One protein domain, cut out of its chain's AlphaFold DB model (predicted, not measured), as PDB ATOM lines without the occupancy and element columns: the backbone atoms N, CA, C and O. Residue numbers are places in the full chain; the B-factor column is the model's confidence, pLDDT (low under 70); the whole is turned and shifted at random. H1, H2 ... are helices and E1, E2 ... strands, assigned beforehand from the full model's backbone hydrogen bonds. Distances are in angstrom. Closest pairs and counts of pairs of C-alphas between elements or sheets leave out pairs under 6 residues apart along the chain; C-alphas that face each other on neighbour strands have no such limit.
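AT A GLANCE: This is residues 101 to 193 of the 295 residues of an uncharacterized protein of Firmicutes bacterium (UniProt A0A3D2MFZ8). Three helices cross in one cluster; the hairpin E1 and E2 lies at one end of the long axis, and unnamed residues 101 to 123 run to it from the other end. Of 93 printed residues, the order is E1 E2 H1 H2 H3, class mixed. The whole is compact, radius of gyration of the C-alphas 13.7 A, spanning 46 by 30 by 17 A.

IN THESE COORDINATES: Find C-alpha 124 at (102.456, 53.383, 182.396), where E1 runs to 128; E2 is 131 to 135. H1, 140 to 153, measures 19.8 A; H2 is 159 to 169; H3, 180 to 191, ends at (115.650, 46.756, 165.943).

HOW THE PARTS SIT: E1 and E2 are antiparallel; see N 126 and O 133, 3.0 A. H1 touches H2 with residues 142 to 146 alone, C-alphas 146 and 159 closest at 5.2 A, about perpendicular at 76 degrees. H2 touches H3, C-alphas 166 and 186 closest at 5.2 A. Every O i to N i+4 pair is within hydrogen-bond range in H1 and H2, 7 of 8 in H3.

THE WHOLE: The printed part has no cut and no long link; pLDDT is under 70 at 119 to 123 and 135 to 138.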
ATOM      1  N   LYS A 101     123.309  46.999 186.150       87.88
ATOM      2  CA  LYS A 101     124.355  46.231 185.440       87.88
ATOM      3  C   LYS A 101     125.200  45.357 186.374       87.88
ATOM      4  O   LYS A 101     126.380  45.134 186.133       87.88
ATOM      5  N   ASN A 102     124.587  44.868 187.450       87.62
ATOM      6  CA  ASN A 102     125.270  44.132 188.524       87.62
ATOM      7  C   ASN A 102     125.494  42.643 188.211       87.62
ATOM      8  O   ASN A 102     126.113  41.936 189.004       87.62
ATOM      9  N   TYR A 103     124.977  42.153 187.083       90.75
ATOM     10  CA  TYR A 103     125.022  40.740 186.713       90.75
ATOM     11  C   TYR A 103     125.804  40.544 185.420       90.75
ATOM     12  O   TYR A 103     125.764  41.386 184.523       90.75
ATOM     13  N   THR A 104     126.482  39.405 185.304       93.88
ATOM     14  CA  THR A 104     127.322  39.078 184.149       93.88
ATOM     15  C   THR A 104     126.789  37.842 183.432       93.88
ATOM     16  O   THR A 104     126.516  36.819 184.065       93.88
ATOM     17  N   THR A 105     126.638  37.927 182.109       94.94
ATOM     18  CA  THR A 105     126.218  36.812 181.250       94.94
ATOM     19  C   THR A 105     127.308  35.746 181.139       94.94
ATOM     20  O   THR A 105     128.472  35.986 181.465       94.94
ATOM     21  N   ALA A 106     126.961  34.573 180.603       93.31
ATOM     22  CA  ALA A 106     127.932  33.500 180.361       93.31
ATOM     23  C   ALA A 106     129.093  33.903 179.427       93.31
ATOM     24  O   ALA A 106     130.167  33.309 179.491       93.31
ATOM     25  N   THR A 107     128.915  34.933 178.593       93.44
ATOM     26  CA  THR A 107     129.962  35.467 177.705       93.44
ATOM     27  C   THR A 107     130.770  36.610 178.326       93.44
ATOM     28  O   THR A 107     131.530  37.263 177.617       93.44
ATOM     29  N   GLY A 108     130.566  36.931 179.608       92.44
ATOM     30  CA  GLY A 108     131.280  38.016 180.290       92.44
ATOM     31  C   GLY A 108     130.712  39.424 180.064       92.44
ATOM     32  O   GLY A 108     131.356  40.396 180.445       92.44
ATOM     33  N   LYS A 109     129.528  39.570 179.449       93.06
ATOM     34  CA  LYS A 109     128.889  40.883 179.238       93.06
ATOM     35  C   LYS A 109     128.033  41.278 180.436       93.06
ATOM     36  O   LYS A 109     127.495  40.410 181.117       93.06
ATOM     37  N   ASN A 110     127.843  42.576 180.650       95.75
ATOM     38  CA  ASN A 110     126.892  43.057 181.648       95.75
ATOM     39  C   ASN A 110     125.455  42.778 181.193       95.75
ATOM     40  O   ASN A 110     125.087  43.094 180.062       95.75
ATOM     41  N   LEU A 111     124.644  42.215 182.082       96.19
ATOM     42  CA  LEU A 111     123.202  42.094 181.908       96.19
ATOM     43  C   LEU A 111     122.557  43.455 182.179       96.19
ATOM     44  O   LEU A 111     122.798  44.062 183.220       96.19
ATOM     45  N   TYR A 112     121.715  43.919 181.264       96.25
ATOM     46  CA  TYR A 112     120.969  45.168 181.394       96.25
ATOM     47  C   TYR A 112     119.656  44.883 182.131       96.25
ATOM     48  O   TYR A 112     118.598  44.822 181.513       96.25
ATOM     49  N   TYR A 113     119.726  44.620 183.437       94.56
ATOM     50  CA  TYR A 113     118.572  44.169 184.212       94.56
ATOM     51  C   TYR A 113     117.621  45.319 184.563       94.56
ATOM     52  O   TYR A 113     118.032  46.339 185.115       94.56
ATOM     53  N   PHE A 114     116.332  45.120 184.291       91.94
ATOM     54  CA  PHE A 114     115.261  46.021 184.708       91.94
ATOM     55  C   PHE A 114     114.326  45.329 185.701       91.94
ATOM     56  O   PHE A 114     113.903  44.193 185.488       91.94
ATOM     57  N   ASN A 115     113.954  46.046 186.762       87.88
ATOM     58  CA  ASN A 115     113.015  45.577 187.777       87.88
ATOM     59  C   ASN A 115     111.719  46.398 187.717       87.88
ATOM     60  O   ASN A 115     111.726  47.611 187.945       87.88
ATOM     61  N   GLN A 116     110.592  45.734 187.454       83.25
ATOM     62  CA  GLN A 116     109.298  46.387 187.248       83.25
ATOM     63  C   GLN A 116     108.705  47.012 188.523       83.25
ATOM     64  O   GLN A 116     107.764  47.798 188.442       83.25
ATOM     65  N   ASN A 117     109.252  46.691 189.699       78.94
ATOM     66  CA  ASN A 117     108.813  47.227 190.986       78.94
ATOM     67  C   ASN A 117     109.485  48.557 191.361       78.94
ATOM     68  O   ASN A 117     109.138  49.141 192.392       78.94
ATOM     69  N   LYS A 118     110.440  49.060 190.568       77.69
ATOM     70  CA  LYS A 118     111.055  50.373 190.814       77.69
ATOM     71  C   LYS A 118     110.056  51.498 190.520       77.69
ATOM     72  O   LYS A 118     109.198  51.366 189.657       77.69
ATOM     73  N   ALA A 119     110.149  52.623 191.232       65.25
ATOM     74  CA  ALA A 119     109.151  53.699 191.144       65.25
ATOM     75  C   ALA A 119     108.964  54.250 189.716       65.25
ATOM     76  O   ALA A 119     107.829  54.439 189.280       65.25
ATOM     77  N   TYR A 120     110.057  54.410 188.959       66.44
ATOM     78  CA  TYR A 120     110.023  54.853 187.558       66.44
ATOM     79  C   TYR A 120     109.307  53.856 186.621       66.44
ATOM     80  O   TYR A 120     108.853  54.232 185.547       66.44
ATOM     81  N   MET A 121     109.141  52.598 187.046       67.44
ATOM     82  CA  MET A 121     108.468  51.528 186.302       67.44
ATOM     83  C   MET A 121     106.967  51.392 186.606       67.44
ATOM     84  O   MET A 121     106.282  50.598 185.964       67.44
ATOM     85  N   LYS A 122     106.431  52.136 187.582       64.94
ATOM     86  CA  LYS A 122     105.044  51.967 188.066       64.94
ATOM     87  C   LYS A 122     104.009  52.854 187.372       64.94
ATOM     88  O   LYS A 122     102.851  52.856 187.774       64.94
ATOM     89  N   THR A 123     104.408  53.647 186.376       66.19
ATOM     90  CA  THR A 123     103.553  54.707 185.809       66.19
ATOM     91  C   THR A 123     103.443  54.616 184.286       66.19
ATOM     92  O   THR A 123     103.901  55.476 183.538       66.19
ATOM     93  N   ALA A 124     102.798  53.549 183.809       71.81
ATOM     94  CA  ALA A 124     102.456  53.383 182.396       71.81
ATOM     95  C   ALA A 124     100.950  53.515 182.176       71.81
ATOM     96  O   ALA A 124     100.146  53.169 183.047       71.81
ATOM     97  N   TYR A 125     100.551  53.972 180.991       77.50
ATOM     98  CA  TYR A 125      99.152  53.897 180.578       77.50
ATOM     99  C   TYR A 125      99.011  53.736 179.069       77.50
ATOM    100  O   TYR A 125      99.846  54.189 178.281       77.50
ATOM    101  N   TYR A 126      97.895  53.156 178.655       77.75
ATOM    102  CA  TYR A 126      97.442  53.169 177.271       77.75
ATOM    103  C   TYR A 126      95.989  53.635 177.206       77.75
ATOM    104  O   TYR A 126      95.307  53.737 178.226       77.75
ATOM    105  N   THR A 127      95.518  53.985 176.013       80.44
ATOM    106  CA  THR A 127      94.144  54.448 175.813       80.44
ATOM    107  C   THR A 127      93.361  53.385 175.061       80.44
ATOM    108  O   THR A 127      93.714  53.033 173.945       80.44
ATOM    109  N   CYS A 128      92.293  52.892 175.676       79.88
ATOM    110  CA  CYS A 128      91.342  51.952 175.091       79.88
ATOM    111  C   CYS A 128      89.949  52.580 175.186       79.88
ATOM    112  O   CYS A 128      89.562  53.050 176.257       79.88
ATOM    113  N   ASN A 129      89.198  52.630 174.082       83.31
ATOM    114  CA  ASN A 129      87.851  53.219 174.035       83.31
ATOM    115  C   ASN A 129      87.771  54.618 174.685       83.31
ATOM    116  O   ASN A 129      86.875  54.898 175.481       83.31
ATOM    117  N   ASN A 130      88.750  55.482 174.384       80.69
ATOM    118  CA  ASN A 130      88.910  56.831 174.952       80.69
ATOM    119  C   ASN A 130      89.087  56.888 176.483       80.69
ATOM    120  O   ASN A 130      89.037  57.967 177.072       80.69
ATOM    121  N   LYS A 131      89.339  55.751 177.140       79.75
ATOM    122  CA  LYS A 131      89.662  55.669 178.567       79.75
ATOM    123  C   LYS A 131      91.138  55.349 178.746       79.75
ATOM    124  O   LYS A 131      91.680  54.470 178.080       79.75
ATOM    125  N   LYS A 132      91.797  56.069 179.657       77.12
ATOM    126  CA  LYS A 132      93.157  55.730 180.084       77.12
ATOM    127  C   LYS A 132      93.091  54.500 180.981       77.12
ATOM    128  O   LYS A 132      92.422  54.532 182.010       77.12
ATOM    129  N   ILE A 133      93.783  53.444 180.579       76.44
ATOM    130  CA  ILE A 133      94.016  52.256 181.390       76.44
ATOM    131  C   ILE A 133      95.431  52.373 181.939       76.44
ATOM    132  O   ILE A 133      96.402  52.359 181.180       76.44
ATOM    133  N   TYR A 134      95.527  52.547 183.253       71.81
ATOM    134  CA  TYR A 134      96.793  52.632 183.970       71.81
ATOM    135  C   TYR A 134      97.289  51.232 184.323       71.81
ATOM    136  O   TYR A 134      96.501  50.354 184.677       71.81
ATOM    137  N   MET A 135      98.599  51.031 184.230       69.00
ATOM    138  CA  MET A 135      99.254  49.775 184.573       69.00
ATOM    139  C   MET A 135     100.126  49.983 185.812       69.00
ATOM    140  O   MET A 135     100.939  50.904 185.848       69.00
ATOM    141  N   ASN A 136      99.980  49.101 186.808       56.16
ATOM    142  CA  ASN A 136     100.751  49.153 188.063       56.16
ATOM    143  C   ASN A 136     102.182  48.604 187.946       56.16
ATOM    144  O   ASN A 136     102.928  48.597 188.924       56.16
ATOM    145  N   SER A 137     102.558  48.164 186.752       67.25
ATOM    146  CA  SER A 137     103.908  47.866 186.290       67.25
ATOM    147  C   SER A 137     103.835  47.656 184.772       67.25
ATOM    148  O   SER A 137     102.758  47.392 184.235       67.25
ATOM    149  N   PHE A 138     104.961  47.738 184.061       65.25
ATOM    150  CA  PHE A 138     105.003  47.471 182.612       65.25
ATOM    151  C   PHE A 138     104.736  45.998 182.240       65.25
ATOM    152  O   PHE A 138     104.663  45.675 181.061       65.25
ATOM    153  N   GLY A 139     104.556  45.107 183.219       78.50
ATOM    154  CA  GLY A 139     104.424  43.670 183.008       78.50
ATOM    155  C   GLY A 139     105.787  42.987 182.882       78.50
ATOM    156  O   GLY A 139     106.769  43.557 182.384       78.50
ATOM    157  N   SER A 140     105.863  41.742 183.346       85.88
ATOM    158  CA  SER A 140     107.126  41.009 183.378       85.88
ATOM    159  C   SER A 140     107.616  40.591 181.998       85.88
ATOM    160  O   SER A 140     108.821  40.572 181.785       85.88
ATOM    161  N   SER A 141     106.730  40.368 181.024       90.25
ATOM    162  CA  SER A 141     107.117  40.066 179.637       90.25
ATOM    163  C   SER A 141     107.842  41.227 178.959       90.25
ATOM    164  O   SER A 141     108.930  41.041 178.420       90.25
ATOM    165  N   ILE A 142     107.293  42.445 179.032       91.81
ATOM    166  CA  ILE A 142     107.924  43.665 178.495       91.81
ATOM    167  C   ILE A 142     109.285  43.899 179.145       91.81
ATOM    168  O   ILE A 142     110.271  44.177 178.461       91.81
ATOM    169  N   THR A 143     109.345  43.754 180.466       92.62
ATOM    170  CA  THR A 143     110.570  43.977 181.237       92.62
ATOM    171  C   THR A 143     111.629  42.902 180.945       92.62
ATOM    172  O   THR A 143     112.813  43.221 180.801       92.62
ATOM    173  N   ALA A 144     111.220  41.640 180.777       95.38
ATOM    174  CA  ALA A 144     112.103  40.544 180.389       95.38
ATOM    175  C   ALA A 144     112.647  40.719 178.964       95.38
ATOM    176  O   ALA A 144     113.851  40.576 178.750       95.38
ATOM    177  N   ILE A 145     111.795  41.113 178.010       96.75
ATOM    178  CA  ILE A 145     112.214  41.428 176.639       96.75
ATOM    179  C   ILE A 145     113.203  42.585 176.631       96.75
ATOM    180  O   ILE A 145     114.270  42.457 176.041       96.75
ATOM    181  N   SER A 146     112.883  43.681 177.321       95.81
ATOM    182  CA  SER A 146     113.769  44.838 177.453       95.81
ATOM    183  C   SER A 146     115.137  44.449 178.024       95.81
ATOM    184  O   SER A 146     116.161  44.840 177.463       95.81
ATOM    185  N   THR A 147     115.166  43.607 179.062       96.69
ATOM    186  CA  THR A 147     116.411  43.084 179.646       96.69
ATOM    187  C   THR A 147     117.219  42.287 178.619       96.69
ATOM    188  O   THR A 147     118.415  42.531 178.433       96.69
ATOM    189  N   ALA A 148     116.574  41.354 177.912       97.12
ATOM    190  CA  ALA A 148     117.239  40.484 176.946       97.12
ATOM    191  C   ALA A 148     117.798  41.266 175.748       97.12
ATOM    192  O   ALA A 148     118.987  41.161 175.444       97.12
ATOM    193  N   ILE A 149     116.975  42.091 175.093       96.19
ATOM    194  CA  ILE A 149     117.407  42.851 173.913       96.19
ATOM    195  C   ILE A 149     118.488  43.870 174.279       96.19
ATOM    196  O   ILE A 149     119.482  43.971 173.566       96.19
ATOM    197  N   SER A 150     118.350  44.567 175.414       96.44
ATOM    198  CA  SER A 150     119.329  45.570 175.841       96.44
ATOM    199  C   SER A 150     120.698  44.941 176.060       96.44
ATOM    200  O   SER A 150     121.716  45.459 175.608       96.44
ATOM    201  N   THR A 151     120.707  43.759 176.675       96.50
ATOM    202  CA  THR A 151     121.921  42.971 176.901       96.50
ATOM    203  C   THR A 151     122.550  42.505 175.590       96.50
ATOM    204  O   THR A 151     123.767  42.579 175.415       96.50
ATOM    205  N   LEU A 152     121.741  42.028 174.641       95.44
ATOM    206  CA  LEU A 152     122.246  41.503 173.374       95.44
ATOM    207  C   LEU A 152     122.798  42.615 172.473       95.44
ATOM    208  O   LEU A 152     123.869  42.442 171.881       95.44
ATOM    209  N   TYR A 153     122.125  43.762 172.384       93.88
ATOM    210  CA  TYR A 153     122.630  44.910 171.625       93.88
ATOM    211  C   TYR A 153     123.700  45.718 172.355       93.88
ATOM    212  O   TYR A 153     124.352  46.522 171.700       93.88
ATOM    213  N   ASP A 154     123.894  45.490 173.657       92.62
ATOM    214  CA  ASP A 154     124.718  46.342 174.521       92.62
ATOM    215  C   ASP A 154     124.269  47.814 174.458       92.62
ATOM    216  O   ASP A 154     125.053  48.739 174.267       92.62
ATOM    217  N   ASN A 155     122.954  48.019 174.552       92.69
ATOM    218  CA  ASN A 155     122.316  49.326 174.453       92.69
ATOM    219  C   ASN A 155     121.126  49.399 175.413       92.69
ATOM    220  O   ASN A 155     120.418  48.413 175.590       92.69
ATOM    221  N   ASN A 156     120.876  50.558 176.019       93.94
ATOM    222  CA  ASN A 156     119.752  50.748 176.933       93.94
ATOM    223  C   ASN A 156     118.432  50.875 176.144       93.94
ATOM    224  O   ASN A 156     118.036  51.972 175.754       93.94
ATOM    225  N   ILE A 157     117.769  49.741 175.890       93.44
ATOM    226  CA  ILE A 157     116.429  49.675 175.294       93.44
ATOM    227  C   ILE A 157     115.429  49.374 176.409       93.44
ATOM    228  O   ILE A 157     115.084  48.218 176.671       93.44
ATOM    229  N   ASN A 158     114.987  50.419 177.097       91.56
ATOM    230  CA  ASN A 158     114.258  50.277 178.348       91.56
ATOM    231  C   ASN A 158     112.794  49.804 178.166       91.56
ATOM    232  O   ASN A 158     112.234  49.862 177.063       91.56
ATOM    233  N   PRO A 159     112.135  49.343 179.246       90.75
ATOM    234  CA  PRO A 159     110.792  48.768 179.167       90.75
ATOM    235  C   PRO A 159     109.724  49.728 178.635       90.75
ATOM    236  O   PRO A 159     108.764  49.292 178.003       90.75
ATOM    237  N   VAL A 160     109.896  51.036 178.838       88.56
ATOM    238  CA  VAL A 160     108.961  52.057 178.347       88.56
ATOM    239  C   VAL A 160     109.059  52.193 176.835       88.56
ATOM    240  O   VAL A 160     108.038  52.293 176.156       88.56
ATOM    241  N   GLN A 161     110.275  52.136 176.285       90.88
ATOM    242  CA  GLN A 161     110.483  52.090 174.838       90.88
ATOM    243  C   GLN A 161     109.850  50.832 174.239       90.88
ATOM    244  O   GLN A 161     109.116  50.939 173.257       90.88
ATOM    245  N   VAL A 162     110.073  49.663 174.851       91.94
ATOM    246  CA  VAL A 162     109.460  48.395 174.417       91.94
ATOM    247  C   VAL A 162     107.934  48.478 174.453       91.94
ATOM    248  O   VAL A 162     107.280  48.157 173.461       91.94
ATOM    249  N   PHE A 163     107.360  48.974 175.550       89.12
ATOM    250  CA  PHE A 163     105.917  49.155 175.685       89.12
ATOM    251  C   PHE A 163     105.350  50.126 174.646       89.12
ATOM    252  O   PHE A 163     104.328  49.838 174.027       89.12
ATOM    253  N   ASN A 164     106.017  51.257 174.407       88.19
ATOM    254  CA  ASN A 164     105.583  52.234 173.412       88.19
ATOM    255  C   ASN A 164     105.615  51.659 171.988       88.19
ATOM    256  O   ASN A 164     104.701  51.941 171.211       88.19
ATOM    257  N   LEU A 165     106.615  50.837 171.651       90.69
ATOM    258  CA  LEU A 165     106.673  50.136 170.363       90.69
ATOM    259  C   LEU A 165     105.543  49.122 170.233       90.69
ATOM    260  O   LEU A 165     104.821  49.150 169.241       90.69
ATOM    261  N   TYR A 166     105.347  48.288 171.254       89.56
ATOM    262  CA  TYR A 166     104.266  47.309 171.283       89.56
ATOM    263  C   TYR A 166     102.893  47.978 171.136       89.56
ATOM    264  O   TYR A 166     102.121  47.627 170.250       89.56
ATOM    265  N   LYS A 167     102.617  49.027 171.915       88.38
ATOM    266  CA  LYS A 167     101.379  49.813 171.816       88.38
ATOM    267  C   LYS A 167     101.181  50.422 170.424       88.38
ATOM    268  O   LYS A 167     100.067  50.438 169.923       88.38
ATOM    269  N   SER A 168     102.238  50.946 169.807       87.88
ATOM    270  CA  SER A 168     102.133  51.582 168.483       87.88
ATOM    271  C   SER A 168     101.853  50.575 167.366       87.88
ATOM    272  O   SER A 168     101.270  50.936 166.351       87.88
ATOM    273  N   ASP A 169     102.264  49.321 167.555       86.25
ATOM    274  CA  ASP A 169     102.084  48.235 166.593       86.25
ATOM    275  C   ASP A 169     100.722  47.525 166.725       86.25
ATOM    276  O   ASP A 169     100.296  46.825 165.809       86.25
ATOM    277  N   ASN A 170     100.020  47.710 167.851       82.25
ATOM    278  CA  ASN A 170      98.742  47.058 168.137       82.25
ATOM    279  C   ASN A 170      97.566  48.030 167.993       82.25
ATOM    280  O   ASN A 170      97.446  49.011 168.724       82.25
ATOM    281  N   THR A 171      96.646  47.721 167.080       77.19
ATOM    282  CA  THR A 171      95.452  48.544 166.827       77.19
ATOM    283  C   THR A 171      94.336  48.321 167.849       77.19
ATOM    284  O   THR A 171      93.557  49.234 168.108       77.19
ATOM    285  N   ASP A 172      94.253  47.125 168.441       80.62
ATOM    286  CA  ASP A 172      93.280  46.791 169.487       80.62
ATOM    287  C   ASP A 172      93.940  46.810 170.867       80.62
ATOM    288  O   ASP A 172      94.300  45.786 171.450       80.62
ATOM    289  N   LEU A 173      94.093  48.022 171.399       76.31
ATOM    290  CA  LEU A 173      94.675  48.227 172.722       76.31
ATOM    291  C   LEU A 173      93.806  47.647 173.853       76.31
ATOM    292  O   LEU A 173      94.305  47.420 174.949       76.31
ATOM    293  N   CYS A 174      92.516  47.394 173.613       77.38
ATOM    294  CA  CYS A 174      91.591  46.908 174.634       77.38
ATOM    295  C   CYS A 174      91.769  45.419 174.948       77.38
ATOM    296  O   CYS A 174      91.512  45.004 176.075       77.38
ATOM    297  N   ASN A 175      92.223  44.634 173.969       74.00
ATOM    298  CA  ASN A 175      92.414  43.189 174.091       74.00
ATOM    299  C   ASN A 175      93.894  42.778 174.044       74.00
ATOM    300  O   ASN A 175      94.209  41.626 173.731       74.00
ATOM    301  N   MET A 176      94.810  43.705 174.346       72.62
ATOM    302  CA  MET A 176      96.242  43.411 174.362       72.62
ATOM    303  C   MET A 176      96.570  42.269 175.320       72.62
ATOM    304  O   MET A 176      96.178  42.271 176.490       72.62
ATOM    305  N   LYS A 177      97.368  41.324 174.822       74.38
ATOM    306  CA  LYS A 177      98.000  40.282 175.624       74.38
ATOM    307  C   LYS A 177      99.495  40.528 175.640       74.38
ATOM    308  O   LYS A 177     100.142  40.558 174.602       74.38
ATOM    309  N   PHE A 178     100.048  40.683 176.833       80.19
ATOM    310  CA  PHE A 178     101.474  40.919 177.015       80.19
ATOM    311  C   PHE A 178     102.245  39.595 177.042       80.19
ATOM    312  O   PHE A 178     102.847  39.255 178.059       80.19
ATOM    313  N   ASP A 179     102.204  38.830 175.951       85.56
ATOM    314  CA  ASP A 179     103.018  37.622 175.789       85.56
ATOM    315  C   ASP A 179     104.374  37.930 175.129       85.56
ATOM    316  O   ASP A 179     104.545  38.929 174.426       85.56
ATOM    317  N   ILE A 180     105.355  37.057 175.367       91.31
ATOM    318  CA  ILE A 180     106.735  37.217 174.888       91.31
ATOM    319  C   ILE A 180     106.817  37.319 173.363       91.31
ATOM    320  O   ILE A 180     107.558  38.161 172.857       91.31
ATOM    321  N   GLY A 181     106.050  36.507 172.633       91.12
ATOM    322  CA  GLY A 181     106.087  36.468 171.172       91.12
ATOM    323  C   GLY A 181     105.574  37.761 170.546       91.12
ATOM    324  O   GLY A 181     106.254  38.358 169.708       91.12
ATOM    325  N   SER A 182     104.408  38.227 170.996       89.25
ATOM    326  CA  SER A 182     103.791  39.461 170.507       89.25
ATOM    327  C   SER A 182     104.658  40.684 170.809       89.25
ATOM    328  O   SER A 182     104.919  41.493 169.917       89.25
ATOM    329  N   VAL A 183     105.171  40.799 172.041       92.25
ATOM    330  CA  VAL A 183     106.050  41.912 172.432       92.25
ATOM    331  C   VAL A 183     107.351  41.886 171.628       92.25
ATOM    332  O   VAL A 183     107.758  42.914 171.084       92.25
ATOM    333  N   PHE A 184     107.989  40.718 171.501       94.56
ATOM    334  CA  PHE A 184     109.219  40.565 170.725       94.56
ATOM    335  C   PHE A 184     109.026  40.963 169.258       94.56
ATOM    336  O   PHE A 184     109.852  41.696 168.713       94.56
ATOM    337  N   SER A 185     107.926  40.537 168.630       92.50
ATOM    338  CA  SER A 185     107.619  40.852 167.231       92.50
ATOM    339  C   SER A 185     107.575  42.362 166.978       92.50
ATOM    340  O   SER A 185     108.240  42.858 166.062       92.50
ATOM    341  N   SER A 186     106.875  43.119 167.829       91.69
ATOM    342  CA  SER A 186     106.787  44.578 167.693       91.69
ATOM    343  C   SER A 186     108.141  45.270 167.878       91.69
ATOM    344  O   SER A 186     108.458  46.216 167.159       91.69
ATOM    345  N   VAL A 187     108.978  44.785 168.800       91.81
ATOM    346  CA  VAL A 187     110.338  45.315 169.001       91.81
ATOM    347  C   VAL A 187     111.226  45.020 167.788       91.81
ATOM    348  O   VAL A 187     111.963  45.896 167.328       91.81
ATOM    349  N   MET A 188     111.143  43.810 167.228       92.62
ATOM    350  CA  MET A 188     111.990  43.396 166.106       92.62
ATOM    351  C   MET A 188     111.707  44.142 164.808       92.62
ATOM    352  O   MET A 188     112.639  44.342 164.033       92.62
ATOM    353  N   LYS A 189     110.486  44.649 164.598       91.25
ATOM    354  CA  LYS A 189     110.182  45.549 163.471       91.25
ATOM    355  C   LYS A 189     111.069  46.800 163.451       91.25
ATOM    356  O   LYS A 189     111.334  47.334 162.380       91.25
ATOM    357  N   LYS A 190     111.529  47.264 164.620       91.38
ATOM    358  CA  LYS A 190     112.418  48.426 164.745       91.38
ATOM    359  C   LYS A 190     113.895  48.049 164.821       91.38
ATOM    360  O   LYS A 190     114.709  48.715 164.190       91.38
ATOM    361  N   TYR A 191     114.245  47.047 165.628       88.31
ATOM    362  CA  TYR A 191     115.650  46.756 165.943       88.31
ATOM    363  C   TYR A 191     116.273  45.636 165.085       88.31
ATOM    364  O   TYR A 191     117.477  45.683 164.851       88.31
ATOM    365  N   GLY A 192     115.484  44.681 164.570       89.12
ATOM    366  CA  GLY A 192     115.932  43.586 163.685       89.12
ATOM    367  C   GLY A 192     117.057  42.691 164.241       89.12
ATOM    368  O   GLY A 192     117.498  42.855 165.361       89.12
ATOM    369  N   ALA A 193     117.581  41.732 163.477       90.06
ATOM    370  CA  ALA A 193     118.821  40.997 163.815       90.06
ATOM    371  C   ALA A 193     118.857  40.167 165.128       90.06
ATOM    372  O   ALA A 193     119.932  39.711 165.524       90.06
TER     373      ALA A 193